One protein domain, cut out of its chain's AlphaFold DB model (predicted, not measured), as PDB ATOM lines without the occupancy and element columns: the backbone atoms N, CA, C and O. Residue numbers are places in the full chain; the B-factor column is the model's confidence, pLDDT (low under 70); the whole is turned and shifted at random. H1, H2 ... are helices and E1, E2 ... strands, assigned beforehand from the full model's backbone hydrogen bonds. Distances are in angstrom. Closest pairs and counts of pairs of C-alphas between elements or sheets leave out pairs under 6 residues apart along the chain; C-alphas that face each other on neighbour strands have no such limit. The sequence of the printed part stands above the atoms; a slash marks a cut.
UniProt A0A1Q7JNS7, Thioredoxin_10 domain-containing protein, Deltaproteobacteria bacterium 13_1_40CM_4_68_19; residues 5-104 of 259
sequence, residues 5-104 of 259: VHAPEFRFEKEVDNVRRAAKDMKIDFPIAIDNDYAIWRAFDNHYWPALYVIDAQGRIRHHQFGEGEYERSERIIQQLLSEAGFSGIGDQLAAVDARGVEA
ATOM      1  N   VAL A   5      15.017  14.778  27.825       98.25
ATOM      2  CA  VAL A   5      14.878  13.329  27.635       98.25
ATOM      3  C   VAL A   5      13.391  13.023  27.567       98.25
ATOM      4  O   VAL A   5      12.694  13.072  28.577       98.25
ATOM      5  N   HIS A   6      12.902  12.737  26.363       98.19
ATOM      6  CA  HIS A   6      11.518  12.340  26.139       98.19
ATOM      7  C   HIS A   6      11.375  10.844  26.418       98.19
ATOM      8  O   HIS A   6      11.608  10.013  25.537       98.19
ATOM      9  N   ALA A   7      11.028  10.514  27.659       97.50
ATOM     10  CA  ALA A   7      10.560   9.187  28.034       97.50
ATOM     11  C   ALA A   7       9.026   9.176  27.895       97.50
ATOM     12  O   ALA A   7       8.371   9.936  28.604       97.50
ATOM     13  N   PRO A   8       8.454   8.385  26.974       96.25
ATOM     14  CA  PRO A   8       7.019   8.398  26.706       96.25
ATOM     15  C   PRO A   8       6.246   7.729  27.841       96.25
ATOM     16  O   PRO A   8       6.669   6.700  28.355       96.25
ATOM     17  N   GLU A   9       5.086   8.251  28.192       94.12
ATOM     18  CA  GLU A   9       4.136   7.621  29.103       94.12
ATOM     19  C   GLU A   9       3.086   6.808  28.334       94.12
ATOM     20  O   GLU A   9       2.775   5.667  28.686       94.12
ATOM     21  N   PHE A  10       2.586   7.362  27.229       94.19
ATOM     22  CA  PHE A  10       1.583   6.729  26.379       94.19
ATOM     23  C   PHE A  10       2.182   6.209  25.073       94.19
ATOM     24  O   PHE A  10       3.195   6.691  24.563       94.19
ATOM     25  N   ARG A  11       1.511   5.232  24.448       93.12
ATOM     26  CA  ARG A  11       1.998   4.641  23.189       93.12
ATOM     27  C   ARG A  11       2.176   5.663  22.064       93.12
ATOM     28  O   ARG A  11       3.104   5.525  21.278       93.12
ATOM     29  N   PHE A  12       1.319   6.683  21.985       92.69
ATOM     30  CA  PHE A  12       1.390   7.690  20.921       92.69
ATOM     31  C   PHE A  12       2.575   8.647  21.078       92.69
ATOM     32  O   PHE A  12       2.958   9.313  20.117       92.69
ATOM     33  N   GLU A  13       3.168   8.704  22.269       95.44
ATOM     34  CA  GLU A  13       4.338   9.528  22.563       95.44
ATOM     35  C   GLU A  13       5.632   8.853  22.105       95.44
ATOM     36  O   GLU A  13       6.665   9.512  22.033       95.44
ATOM     37  N   LYS A  14       5.586   7.565  21.730       95.88
ATOM     38  CA  LYS A  14       6.703   6.878  21.061       95.88
ATOM     39  C   LYS A  14       6.895   7.335  19.616       95.88
ATOM     40  O   LYS A  14       7.974   7.159  19.044       95.88
ATOM     41  N   GLU A  15       5.856   7.910  19.016       94.94
ATOM     42  CA  GLU A  15       5.872   8.374  17.634       94.94
ATOM     43  C   GLU A  15       6.668   9.680  17.522       94.94
ATOM     44  O   GLU A  15       6.213  10.751  17.927       94.94
ATOM     45  N   VAL A  16       7.855   9.611  16.915       96.00
ATOM     46  CA  VAL A  16       8.795  10.747  16.821       96.00
ATOM     47  C   VAL A  16       8.168  11.981  16.163       96.00
ATOM     48  O   VAL A  16       8.488  13.110  16.529       96.00
ATOM     49  N   ASP A  17       7.252  11.798  15.211       93.94
ATOM     50  CA  ASP A  17       6.556  12.915  14.563       93.94
ATOM     51  C   ASP A  17       5.612  13.669  15.511       93.94
ATOM     52  O   ASP A  17       5.417  14.874  15.339       93.94
ATOM     53  N   ASN A  18       5.032  12.987  16.505       93.62
ATOM     54  CA  ASN A  18       4.226  13.636  17.540       93.62
ATOM     55  C   ASN A  18       5.120  14.463  18.461       93.62
ATOM     56  O   ASN A  18       4.841  15.642  18.662       93.62
ATOM     57  N   VAL A  19       6.240  13.889  18.914       95.81
ATOM     58  CA  VAL A  19       7.224  14.596  19.751       95.81
ATOM     59  C   VAL A  19       7.777  15.820  19.026       95.81
ATOM     60  O   VAL A  19       7.828  16.906  19.591       95.81
ATOM     61  N   ARG A  20       8.130  15.686  17.742       95.44
ATOM     62  CA  ARG A  20       8.646  16.801  16.934       95.44
ATOM     63  C   ARG A  20       7.627  17.933  16.789       95.44
ATOM     64  O   ARG A  20       8.016  19.097  16.831       95.44
ATOM     65  N   ARG A  21       6.347  17.603  16.584       93.31
ATOM     66  CA  ARG A  21       5.271  18.599  16.487       93.31
ATOM     67  C   ARG A  21       5.078  19.318  17.821       93.31
ATOM     68  O   ARG A  21       5.196  20.535  17.847       93.31
ATOM     69  N   ALA A  22       4.923  18.569  18.913       93.56
ATOM     70  CA  ALA A  22       4.771  19.131  20.253       93.56
ATOM     71  C   ALA A  22       5.962  20.019  20.650       93.56
ATOM     72  O   ALA A  22       5.766  21.147  21.086       93.56
ATOM     73  N   ALA A  23       7.199  19.568  20.408       95.75
ATOM     74  CA  ALA A  23       8.400  20.359  20.674       95.75
ATOM     75  C   ALA A  23       8.409  21.683  19.897       95.75
ATOM     76  O   ALA A  23       8.775  22.719  20.445       95.75
ATOM     77  N   LYS A  24       7.964  21.670  18.634       94.94
ATOM     78  CA  LYS A  24       7.832  22.886  17.827       94.94
ATOM     79  C   LYS A  24       6.756  23.822  18.385       94.94
ATOM     80  O   LYS A  24       6.997  25.024  18.467       94.94
ATOM     81  N   ASP A  25       5.599  23.287  18.760       91.06
ATOM     82  CA  ASP A  25       4.473  24.076  19.272       91.06
ATOM     83  C   ASP A  25       4.806  24.713  20.631       91.06
ATOM     84  O   ASP A  25       4.492  25.881  20.862       91.06
ATOM     85  N   MET A  26       5.543  23.986  21.475       91.25
ATOM     86  CA  MET A  26       6.078  24.449  22.763       91.25
ATOM     87  C   MET A  26       7.361  25.287  22.633       91.25
ATOM     88  O   MET A  26       7.907  25.729  23.639       91.25
ATOM     89  N   LYS A  27       7.867  25.509  21.409       93.75
ATOM     90  CA  LYS A  27       9.105  26.270  21.134       93.75
ATOM     91  C   LYS A  27      10.324  25.743  21.905       93.75
ATOM     92  O   LYS A  27      11.138  26.503  22.428       93.75
ATOM     93  N   ILE A  28      10.443  24.423  21.981       95.31
ATOM     94  CA  ILE A  28      11.588  23.745  22.580       95.31
ATOM     95  C   ILE A  28      12.722  23.700  21.552       95.31
ATOM     96  O   ILE A  28      12.722  22.877  20.636       95.31
ATOM     97  N   ASP A  29      13.703  24.584  21.734       95.62
ATOM     98  CA  ASP A  29      14.843  24.741  20.819       95.62
ATOM     99  C   ASP A  29      16.093  23.944  21.241       95.62
ATOM    100  O   ASP A  29      17.082  23.874  20.506       95.62
ATOM    101  N   PHE A  30      16.081  23.340  22.432       97.00
ATOM    102  CA  PHE A  30      17.177  22.493  22.900       97.00
ATOM    103  C   PHE A  30      17.054  21.046  22.383       97.00
ATOM    104  O   PHE A  30      15.952  20.586  22.081       97.00
ATOM    105  N   PRO A  31      18.168  20.291  22.280       98.00
ATOM    106  CA  PRO A  31      18.139  18.899  21.838       98.00
ATOM    107  C   PRO A  31      17.207  18.018  22.673       98.00
ATOM    108  O   PRO A  31      17.208  18.094  23.903       98.00
ATOM    109  N   ILE A  32      16.474  17.127  22.001       98.50
ATOM    110  CA  ILE A  32      15.611  16.125  22.632       98.50
ATOM    111  C   ILE A  32      16.140  14.727  22.302       98.50
ATOM    112  O   ILE A  32      16.257  14.359  21.132       98.50
ATOM    113  N   ALA A  33      16.446  13.943  23.332       98.19
ATOM    114  CA  ALA A  33      16.708  12.516  23.222       98.19
ATOM    115  C   ALA A  33      15.386  11.744  23.321       98.19
ATOM    116  O   ALA A  33      14.625  11.938  24.265       98.19
ATOM    117  N   ILE A  34      15.118  10.867  22.353       98.31
ATOM    118  CA  ILE A  34      13.938   9.994  22.351       98.31
ATOM    119  C   ILE A  34      14.285   8.709  23.105       98.31
ATOM    120  O   ILE A  34      15.082   7.909  22.616       98.31
ATOM    121  N   ASP A  35      13.682   8.504  24.273       98.25
ATOM    122  CA  ASP A  35      13.962   7.375  25.166       98.25
ATOM    123  C   ASP A  35      12.808   6.360  25.186       98.25
ATOM    124  O   ASP A  35      12.287   5.978  26.232       98.25
ATOM    125  N   ASN A  36      12.394   5.905  23.998       97.62
ATOM    126  CA  ASN A  36      11.237   5.013  23.806       97.62
ATOM    127  C   ASN A  36      11.329   3.658  24.534       97.62
ATOM    128  O   ASN A  36      10.298   3.010  24.760       97.62
ATOM    129  N   ASP A  37      12.551   3.244  24.874       96.94
ATOM    130  CA  ASP A  37      12.865   2.001  25.579       96.94
ATOM    131  C   ASP A  37      13.239   2.236  27.054       96.94
ATOM    132  O   ASP A  37      13.620   1.284  27.743       96.94
ATOM    133  N   TYR A  38      13.115   3.473  27.555       97.12
ATOM    134  CA  TYR A  38      13.453   3.895  28.922       97.12
ATOM    135  C   TYR A  38      14.898   3.555  29.326       97.12
ATOM    136  O   TYR A  38      15.169   3.175  30.468       97.12
ATOM    137  N   ALA A  39      15.836   3.589  28.379       98.38
ATOM    138  CA  ALA A  39      17.236   3.275  28.633       98.38
ATOM    139  C   ALA A  39      17.899   4.363  29.486       98.38
ATOM    140  O   ALA A  39      18.561   4.037  30.472       98.38
ATOM    141  N   ILE A  40      17.685   5.636  29.144       97.94
ATOM    142  CA  ILE A  40      18.209   6.778  29.906       97.94
ATOM    143  C   ILE A  40      17.456   6.896  31.231       97.94
ATOM    144  O   ILE A  40      18.084   6.998  32.281       97.94
ATOM    145  N   TRP A  41      16.128   6.792  31.192       97.81
ATOM    146  CA  TRP A  41      15.255   6.798  32.364       97.81
ATOM    147  C   TRP A  41      15.719   5.811  33.442       97.81
ATOM    148  O   TRP A  41      15.947   6.202  34.586       97.81
ATOM    149  N   ARG A  42      15.932   4.536  33.074       98.00
ATOM    150  CA  ARG A  42      16.426   3.511  34.011       98.00
ATOM    151  C   ARG A  42      17.871   3.752  34.439       98.00
ATOM    152  O   ARG A  42      18.206   3.471  35.581       98.00
ATOM    153  N   ALA A  43      18.729   4.258  33.552       97.50
ATOM    154  CA  ALA A  43      20.117   4.565  33.901       97.50
ATOM    155  C   ALA A  43      20.229   5.678  34.959       97.50
ATOM    156  O   ALA A  43      21.174   5.678  35.743       97.50
ATOM    157  N   PHE A  44      19.263   6.598  34.991       96.81
ATOM    158  CA  PHE A  44      19.150   7.658  35.997       96.81
ATOM    159  C   PHE A  44      18.348   7.246  37.241       96.81
ATOM    160  O   PHE A  44      18.168   8.075  38.133       96.81
ATOM    161  N   ASP A  45      17.867   5.997  37.299       95.94
ATOM    162  CA  ASP A  45      16.949   5.503  38.333       95.94
ATOM    163  C   ASP A  45      15.738   6.438  38.528       95.94
ATOM    164  O   ASP A  45      15.272   6.686  39.642       95.94
ATOM    165  N   ASN A  46      15.248   7.028  37.429       96.31
ATOM    166  CA  ASN A  46      14.145   7.977  37.488       96.31
ATOM    167  C   ASN A  46      12.809   7.254  37.694       96.31
ATOM    168  O   ASN A  46      12.608   6.138  37.217       96.31
ATOM    169  N   HIS A  47      11.887   7.908  38.393       92.06
ATOM    170  CA  HIS A  47      10.561   7.371  38.709       92.06
ATOM    171  C   HIS A  47       9.440   8.411  38.528       92.06
ATOM    172  O   HIS A  47       8.293   8.123  38.863       92.06
ATOM    173  N   TYR A  48       9.752   9.605  38.004       90.50
ATOM    174  CA  TYR A  48       8.835  10.747  37.989       90.50
ATOM    175  C   TYR A  48       8.864  11.511  36.664       90.50
ATOM    176  O   TYR A  48       9.929  11.710  36.070       90.50
ATOM    177  N   TRP A  49       7.696  11.998  36.252       93.62
ATOM    178  CA  TRP A  49       7.551  13.104  35.310       93.62
ATOM    179  C   TRP A  49       6.950  14.316  36.050       93.62
ATOM    180  O   TRP A  49       5.988  14.129  36.794       93.62
ATOM    181  N   PRO A  50       7.472  15.545  35.860       94.38
ATOM    182  CA  PRO A  50       8.798  15.844  35.320       94.38
ATOM    183  C   PRO A  50       9.918  15.443  36.300       94.38
ATOM    184  O   PRO A  50       9.701  15.254  37.497       94.38
ATOM    185  N   ALA A  51      11.142  15.342  35.780       96.88
ATOM    186  CA  ALA A  51      12.358  15.227  36.576       96.88
ATOM    187  C   ALA A  51      13.468  16.079  35.947       96.88
ATOM    188  O   ALA A  51      13.691  16.032  34.736       96.88
ATOM    189  N   LEU A  52      14.174  16.847  36.773       97.56
ATOM    190  CA  LEU A  52      15.301  17.681  36.372       97.56
ATOM    191  C   LEU A  52      16.573  17.160  37.033       97.56
ATOM    192  O   LEU A  52      16.595  16.930  38.236       97.56
ATOM    193  N   TYR A  53      17.652  17.046  36.260       97.88
ATOM    194  CA  TYR A  53      18.989  16.732  36.761       97.88
ATOM    195  C   TYR A  53      19.957  17.822  36.306       97.88
ATOM    196  O   TYR A  53      20.070  18.099  35.112       97.88
ATOM    197  N   VAL A  54      20.680  18.428  37.248       97.81
ATOM    198  CA  VAL A  54      21.687  19.456  36.951       97.81
ATOM    199  C   VAL A  54      23.076  18.848  37.100       97.81
ATOM    200  O   VAL A  54      23.448  18.359  38.171       97.81
ATOM    201  N   ILE A  55      23.834  18.872  36.006       97.88
ATOM    202  CA  ILE A  55      25.143  18.230  35.875       97.88
ATOM    203  C   ILE A  55      26.212  19.318  35.732       97.88
ATOM    204  O   ILE A  55      26.053  20.234  34.925       97.88
ATOM    205  N   ASP A  56      27.289  19.237  36.516       97.38
ATOM    206  CA  ASP A  56      28.397  20.197  36.433       97.38
ATOM    207  C   ASP A  56      29.329  19.956  35.236       97.38
ATOM    208  O   ASP A  56      29.230  18.965  34.512       97.38
ATOM    209  N   ALA A  57      30.282  20.870  35.038       96.25
ATOM    210  CA  ALA A  57      31.265  20.793  33.957       96.25
ATOM    211  C   ALA A  57      32.201  19.568  34.045       96.25
ATOM    212  O   ALA A  57      32.903  19.274  33.080       96.25
ATOM    213  N   GLN A  58      32.223  18.849  35.174       96.69
ATOM    214  CA  GLN A  58      32.971  17.601  35.352       96.69
ATOM    215  C   GLN A  58      32.095  16.355  35.131       96.69
ATOM    216  O   GLN A  58      32.573  15.236  35.310       96.69
ATOM    217  N   GLY A  59      30.829  16.528  34.736       95.88
ATOM    218  CA  GLY A  59      29.900  15.434  34.467       95.88
ATOM    219  C   GLY A  59      29.256  14.837  35.719       95.88
ATOM    220  O   GLY A  59      28.708  13.738  35.653       95.88
ATOM    221  N   ARG A  60      29.312  15.521  36.869       97.38
ATOM    222  CA  ARG A  60      28.711  15.035  38.118       97.38
ATOM    223  C   ARG A  60      27.317  15.613  38.288       97.38
ATOM    224  O   ARG A  60      27.122  16.814  38.116       97.38
ATOM    225  N   ILE A  61      26.361  14.783  38.698       97.31
ATOM    226  CA  ILE A  61      25.042  15.262  39.126       97.31
ATOM    227  C   ILE A  61      25.228  16.045  40.430       97.31
ATOM    228  O   ILE A  61      25.748  15.521  41.415       97.31
ATOM    229  N   ARG A  62      24.816  17.311  40.428       97.81
ATOM    230  CA  ARG A  62      24.921  18.224  41.578       97.81
ATOM    231  C   ARG A  62      23.575  18.554  42.198       97.81
ATOM    232  O   ARG A  62      23.527  18.976  43.348       97.81
ATOM    233  N   HIS A  63      22.500  18.351  41.448       97.12
ATOM    234  CA  HIS A  63      21.138  18.544  41.911       97.12
ATOM    235  C   HIS A  63      20.175  17.692  41.092       97.12
ATOM    236  O   HIS A  63      20.434  17.409  39.920       97.12
ATOM    237  N   HIS A  64      19.073  17.308  41.722       96.19
ATOM    238  CA  HIS A  64      17.903  16.771  41.055       96.19
ATOM    239  C   HIS A  64      16.642  17.368  41.684       96.19
ATOM    240  O   HIS A  64      16.642  17.681  42.876       96.19
ATOM    241  N   GLN A  65      15.594  17.486  40.880       96.00
ATOM    242  CA  GLN A  65      14.249  17.859  41.298       96.00
ATOM    243  C   GLN A  65      13.273  16.850  40.693       96.00
ATOM    244  O   GLN A  65      13.313  16.600  39.488       96.00
ATOM    245  N   PHE A  66      12.428  16.257  41.534       95.25
ATOM    246  CA  PHE A  66      11.382  15.323  41.119       95.25
ATOM    247  C   PHE A  66      10.018  15.968  41.301       95.25
ATOM    248  O   PHE A  66       9.737  16.523  42.363       95.25
ATOM    249  N   GLY A  67       9.177  15.850  40.280       91.12
ATOM    250  CA  GLY A  67       7.919  16.573  40.227       91.12
ATOM    251  C   GLY A  67       8.110  18.042  39.858       91.12
ATOM    252  O   GLY A  67       9.224  18.570  39.771       91.12
ATOM    253  N   GLU A  68       6.985  18.686  39.596       91.12
ATOM    254  CA  GLU A  68       6.910  20.090  39.215       91.12
ATOM    255  C   GLU A  68       7.227  21.020  40.408       91.12
ATOM    256  O   GLU A  68       6.987  20.665  41.563       91.12
ATOM    257  N   GLY A  69       7.797  22.202  40.133       90.75
ATOM    258  CA  GLY A  69       8.118  23.224  41.136       90.75
ATOM    259  C   GLY A  69       9.619  23.415  41.388       90.75
ATOM    260  O   GLY A  69      10.466  23.012  40.591       90.75
ATOM    261  N   GLU A  70       9.956  24.078  42.501       91.88
ATOM    262  CA  GLU A  70      11.341  24.400  42.914       91.88
ATOM    263  C   GLU A  70      12.165  25.125  41.822       91.88
ATOM    264  O   GLU A  70      13.396  25.015  41.757       91.88
ATOM    265  N   TYR A  71      11.493  25.902  40.965       93.25
ATOM    266  CA  TYR A  71      12.106  26.589  39.824       93.25
ATOM    267  C   TYR A  71      13.214  27.552  40.252       93.25
ATOM    268  O   TYR A  71      14.332  27.471  39.742       93.25
ATOM    269  N   GLU A  72      12.953  28.407  41.247       94.00
ATOM    270  CA  GLU A  72      13.955  29.368  41.720       94.00
ATOM    271  C   GLU A  72      15.195  28.676  42.291       94.00
ATOM    272  O   GLU A  72      16.324  29.142  42.137       94.00
ATOM    273  N   ARG A  73      14.997  27.564  43.007       95.25
ATOM    274  CA  ARG A  73      16.097  26.802  43.594       95.25
ATOM    275  C   ARG A  73      16.929  26.146  42.501       95.25
ATOM    276  O   ARG A  73      18.156  26.229  42.545       95.25
ATOM    277  N   SER A  74      16.262  25.540  41.524       95.69
ATOM    278  CA  SER A  74      16.900  24.939  40.355       95.69
ATOM    279  C   SER A  74      17.716  25.975  39.580       95.69
ATOM    280  O   SER A  74      18.875  25.722  39.248       95.69
ATOM    281  N   GLU A  75      17.167  27.174  39.367       95.94
ATOM    282  CA  GLU A  75      17.865  28.267  38.693       95.94
ATOM    283  C   GLU A  75      19.094  28.745  39.475       95.94
ATOM    284  O   GLU A  75      20.176  28.850  38.897       95.94
ATOM    285  N   ARG A  76      18.983  28.955  40.794       96.00
ATOM    286  CA  ARG A  76      20.135  29.342  41.631       96.00
ATOM    287  C   ARG A  76      21.270  28.319  41.548       96.00
ATOM    288  O   ARG A  76      22.440  28.692  41.492       96.00
ATOM    289  N   ILE A  77      20.942  27.027  41.495       96.56
ATOM    290  CA  ILE A  77      21.941  25.966  41.328       96.56
ATOM    291  C   ILE A  77      22.583  26.043  39.940       96.56
ATOM    292  O   ILE A  77      23.803  25.937  39.829       96.56
ATOM    293  N   ILE A  78      21.804  26.273  38.881       95.88
ATOM    294  CA  ILE A  78      22.342  26.467  37.527       95.88
ATOM    295  C   ILE A  78      23.302  27.667  37.497       95.88
ATOM    296  O   ILE A  78      24.421  27.537  36.999       95.88
ATOM    297  N   GLN A  79      22.912  28.806  38.075       95.94
ATOM    298  CA  GLN A  79      23.742  30.012  38.162       95.94
ATOM    299  C   GLN A  79      25.051  29.759  38.926       95.94
ATOM    300  O   GLN A  79      26.132  30.159  38.475       95.94
ATOM    301  N   GLN A  80      24.977  29.026  40.043       95.44
ATOM    302  CA  GLN A  80      26.148  28.606  40.809       95.44
ATOM    303  C   GLN A  80      27.091  27.748  39.957       95.44
ATOM    304  O   GLN A  80      28.287  28.030  39.897       95.44
ATOM    305  N   LEU A  81      26.579  26.716  39.281       96.44
ATOM    306  CA  LEU A  81      27.416  25.800  38.501       96.44
ATOM    307  C   LEU A  81      28.013  26.462  37.253       96.44
ATOM    308  O   LEU A  81      29.133  26.129  36.868       96.44
ATOM    309  N   LEU A  82      27.311  27.421  36.642       95.69
ATOM    310  CA  LEU A  82      27.873  28.256  35.578       95.69
ATOM    311  C   LEU A  82      29.038  29.105  36.102       95.69
ATOM    312  O   LEU A  82      30.090  29.163  35.464       95.69
ATOM    313  N   SER A  83      28.893  29.696  37.289       94.69
ATOM    314  CA  SER A  83      29.974  30.449  37.937       94.69
ATOM    315  C   SER A  83      31.170  29.551  38.287       94.69
ATOM    316  O   SER A  83      32.310  29.905  37.988       94.69
ATOM    317  N   GLU A  84      30.931  28.354  38.843       95.00
ATOM    318  CA  GLU A  84      31.971  27.341  39.118       95.00
ATOM    319  C   GLU A  84      32.707  26.906  37.834       95.00
ATOM    320  O   GLU A  84      33.906  26.625  37.869       95.00
ATOM    321  N   ALA A  85      32.013  26.880  36.692       95.25
ATOM    322  CA  ALA A  85      32.583  26.565  35.381       95.25
ATOM    323  C   ALA A  85      33.345  27.739  34.727       95.25
ATOM    324  O   ALA A  85      33.860  27.587  33.619       95.25
ATOM    325  N   GLY A  86      33.446  28.892  35.398       94.56
ATOM    326  CA  GLY A  86      34.211  30.053  34.938       94.56
ATOM    327  C   GLY A  86      33.446  31.011  34.023       94.56
ATOM    328  O   GLY A  86      34.063  31.893  33.425       94.56
ATOM    329  N   PHE A  87      32.120  30.876  33.905       94.00
ATOM    330  CA  PHE A  87      31.305  31.868  33.206       94.00
ATOM    331  C   PHE A  87      31.150  33.124  34.073       94.00
ATOM    332  O   PHE A  87      30.711  33.061  35.218       94.00
ATOM    333  N   SER A  88      31.507  34.281  33.519       89.69
ATOM    334  CA  SER A  88      31.320  35.592  34.149       89.69
ATOM    335  C   SER A  88      30.022  36.257  33.689       89.69
ATOM    336  O   SER A  88      29.544  35.984  32.591       89.69
ATOM    337  N   GLY A  89      29.502  37.203  34.475       85.75
ATOM    338  CA  GLY A  89      28.287  37.947  34.120       85.75
ATOM    339  C   GLY A  89      26.987  37.201  34.434       85.75
ATOM    340  O   GLY A  89      25.925  37.631  33.996       85.75
ATOM    341  N   ILE A  90      27.069  36.110  35.200       86.12
ATOM    342  CA  ILE A  90      25.903  35.480  35.816       86.12
ATOM    343  C   ILE A  90      25.482  36.379  36.983       86.12
ATOM    344  O   ILE A  90      26.207  36.493  37.968       86.12
ATOM    345  N   GLY A  91      24.381  37.109  36.816       81.12
ATOM    346  CA  GLY A  91      23.797  37.910  37.892       81.12
ATOM    347  C   GLY A  91      22.937  37.060  38.829       81.12
ATOM    348  O   GLY A  91      22.553  35.951  38.476       81.12
ATOM    349  N   ASP A  92      22.568  37.625  39.979       85.69
ATOM    350  CA  ASP A  92      21.693  36.974  40.973       85.69
ATOM    351  C   ASP A  92      20.192  37.079  40.625       85.69
ATOM    352  O   ASP A  92      19.320  36.730  41.423       85.69
ATOM    353  N   GLN A  93      19.869  37.640  39.456       91.62
ATOM    354  CA  GLN A  93      18.492  37.811  39.000       91.62
ATOM    355  C   GLN A  93      17.955  36.492  38.456       91.62
ATOM    356  O   GLN A  93      18.603  35.856  37.627       91.62
ATOM    357  N   LEU A  94      16.762  36.114  38.907       90.88
ATOM    358  CA  LEU A  94      16.034  34.970  38.373       90.88
ATOM    359  C   LEU A  94      15.380  35.317  37.033       90.88
ATOM    360  O   LEU A  94      14.983  36.464  36.795       90.88
ATOM    361  N   ALA A  95      15.239  34.316  36.174       87.62
ATOM    362  CA  ALA A  95      14.533  34.416  34.916       87.62
ATOM    363  C   ALA A  95      13.046  34.697  35.171       87.62
ATOM    364  O   ALA A  95      12.367  33.994  35.916       87.62
ATOM    365  N   ALA A  96      12.519  35.730  34.514       86.44
ATOM    366  CA  ALA A  96      11.089  35.997  34.522       86.44
ATOM    367  C   ALA A  96      10.385  35.037  33.553       86.44
ATOM    368  O   ALA A  96      10.631  35.088  32.345       86.44
ATOM    369  N   VAL A  97       9.503  34.185  34.077       86.69
ATOM    370  CA  VAL A  97       8.703  33.241  33.287       86.69
ATOM    371  C   VAL A  97       7.242  33.688  33.298       86.69
ATOM    372  O   VAL A  97       6.617  33.766  34.351       86.69
ATOM    373  N   ASP A  98       6.695  33.994  32.121       86.94
ATOM    374  CA  ASP A  98       5.269  34.294  31.920       86.94
ATOM    375  C   ASP A  98       4.535  33.011  31.513       86.94
ATOM    376  O   ASP A  98       4.185  32.811  30.348       86.94
ATOM    377  N   ALA A  99       4.389  32.104  32.476       86.81
ATOM    378  CA  ALA A  99       3.745  30.813  32.281       86.81
ATOM    379  C   ALA A  99       2.219  30.971  32.178       86.81
ATOM    380  O   ALA A  99       1.576  31.561  33.051       86.81
ATOM    381  N   ARG A 100       1.618  30.446  31.103       86.94
ATOM    382  CA  ARG A 100       0.179  30.582  30.820       86.94
ATOM    383  C   ARG A 100      -0.431  29.264  30.365       86.94
ATOM    384  O   ARG A 100       0.259  28.361  29.909       86.94
ATOM    385  N   GLY A 101      -1.760  29.177  30.431       88.62
ATOM    386  CA  GLY A 101      -2.476  27.974  29.994       88.62
ATOM    387  C   GLY A 101      -1.978  26.740  30.747       88.62
ATOM    388  O   GLY A 101      -1.973  26.759  31.975       88.62
ATOM    389  N   VAL A 102      -1.540  25.718  30.011       88.38
ATOM    390  CA  VAL A 102      -0.997  24.455  30.544       88.38
ATOM    391  C   VAL A 102       0.410  24.570  31.136       88.38
ATOM    392  O   VAL A 102       0.843  23.653  31.816       88.38
ATOM    393  N   GLU A 103       1.129  25.667  30.881       89.50
ATOM    394  CA  GLU A 103       2.463  25.903  31.458       89.50
ATOM    395  C   GLU A 103       2.384  26.544  32.848       89.50
ATOM    396  O   GLU A 103       3.386  26.603  33.556       89.50
ATOM    397  N   ALA A 104       1.215  27.083  33.217       90.94
ATOM    398  CA  ALA A 104       1.016  27.715  34.512       90.94
ATOM    399  C   ALA A 104       1.127  26.675  35.628       90.94
ATOM    400  O   ALA A 104       0.479  25.634  35.552       90.94
TER     401      ALA A 104
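What this domain is: This is residues 5 to 104 of the 259 residues of the protein "Thioredoxin_10 domain-containing protein" of Deltaproteobacteria bacterium 13_1_40CM_4_68_19 (UniProt A0A1Q7JNS7). A two-stranded hairpin of E2 and E3 with the long helix H4 over one of its faces makes one part, and a smaller group of H1, H2 and the short strand E1 makes the other, set off at the far end of the longest axis. After H4 a long stretch with no named element, residues 85 to 104, folds back from the end of H4 toward the side of the smaller group. The printed part has 100 residues with four named helices and three named strands, in the order H1, H2, E1, H3, E2, E3, H4; the sheet is E2 - E3, antiparallel, and the class is mixed, helices and strands, with under half of the residues, 47, in named elements. It is only just loose, close to compact, with a radius of gyration of the C-alphas of 15.4 A and spans of 42 by 33 by 21 A.

Where its parts are: E2 is residues 51 to 55, 13.2 A long, beginning at C-alpha 51 at (12.358, 15.227, 36.576). E3 is residues 61 to 66, 13.8 A long. H4 is residues 71 to 84, 19.9 A long, ending at C-alpha 84 at (31.971, 27.341, 39.118). H3 is residues 39 to 43, 6.1 A, and E1 is residues 32 to 34, 6.4 A. H2 is residues 16 to 25, 14.2 A, and H1 is residues 11 to 14, 5.6 A, beginning at C-alpha 11 at (1.998, 4.641, 23.189).

How they stand to each other: E2 and E3 form a hairpin, antiparallel at 169 degrees between their directions. N 52 and O 65 are 2.9 A apart and N 62 and O 54 are 2.8 A apart, both within hydrogen-bond range. The closest C-alphas of E2 and H4 are those of Val 54 and Ile 78, 7.1 A apart; those of E3 and H4 are His 63 and Ile 77, 7.5 A. E1 pairs with no named strand, but residues 5 to 6 pair with its residues 33 to 34, parallel. The closest C-alphas of H2 and E1 are those of Val 16 and Ile 34, 7.6 A apart. H1 and H2 are close but not clearly touching, with the C-alphas of Glu 13 and Val 19 closest at 6.5 A. Among the pairs that are apart are H2 and H4, E1 and E2, and H3 and H4. In H2, H3 and H4 every O i to N i+4 pair is within hydrogen-bond range; H1 is too short for such a pair.

The domain as a whole: The two C-alphas farthest apart are those of Arg 11 and Ser 88, at 44.0 A. The printed part has no cut, and no link between named elements is long. Residues 85 to 104 have C-alphas 14 to 23 A from the mean of the C-alphas. The mean pLDDT of the printed part is 94.2, and no printed residue is under 70.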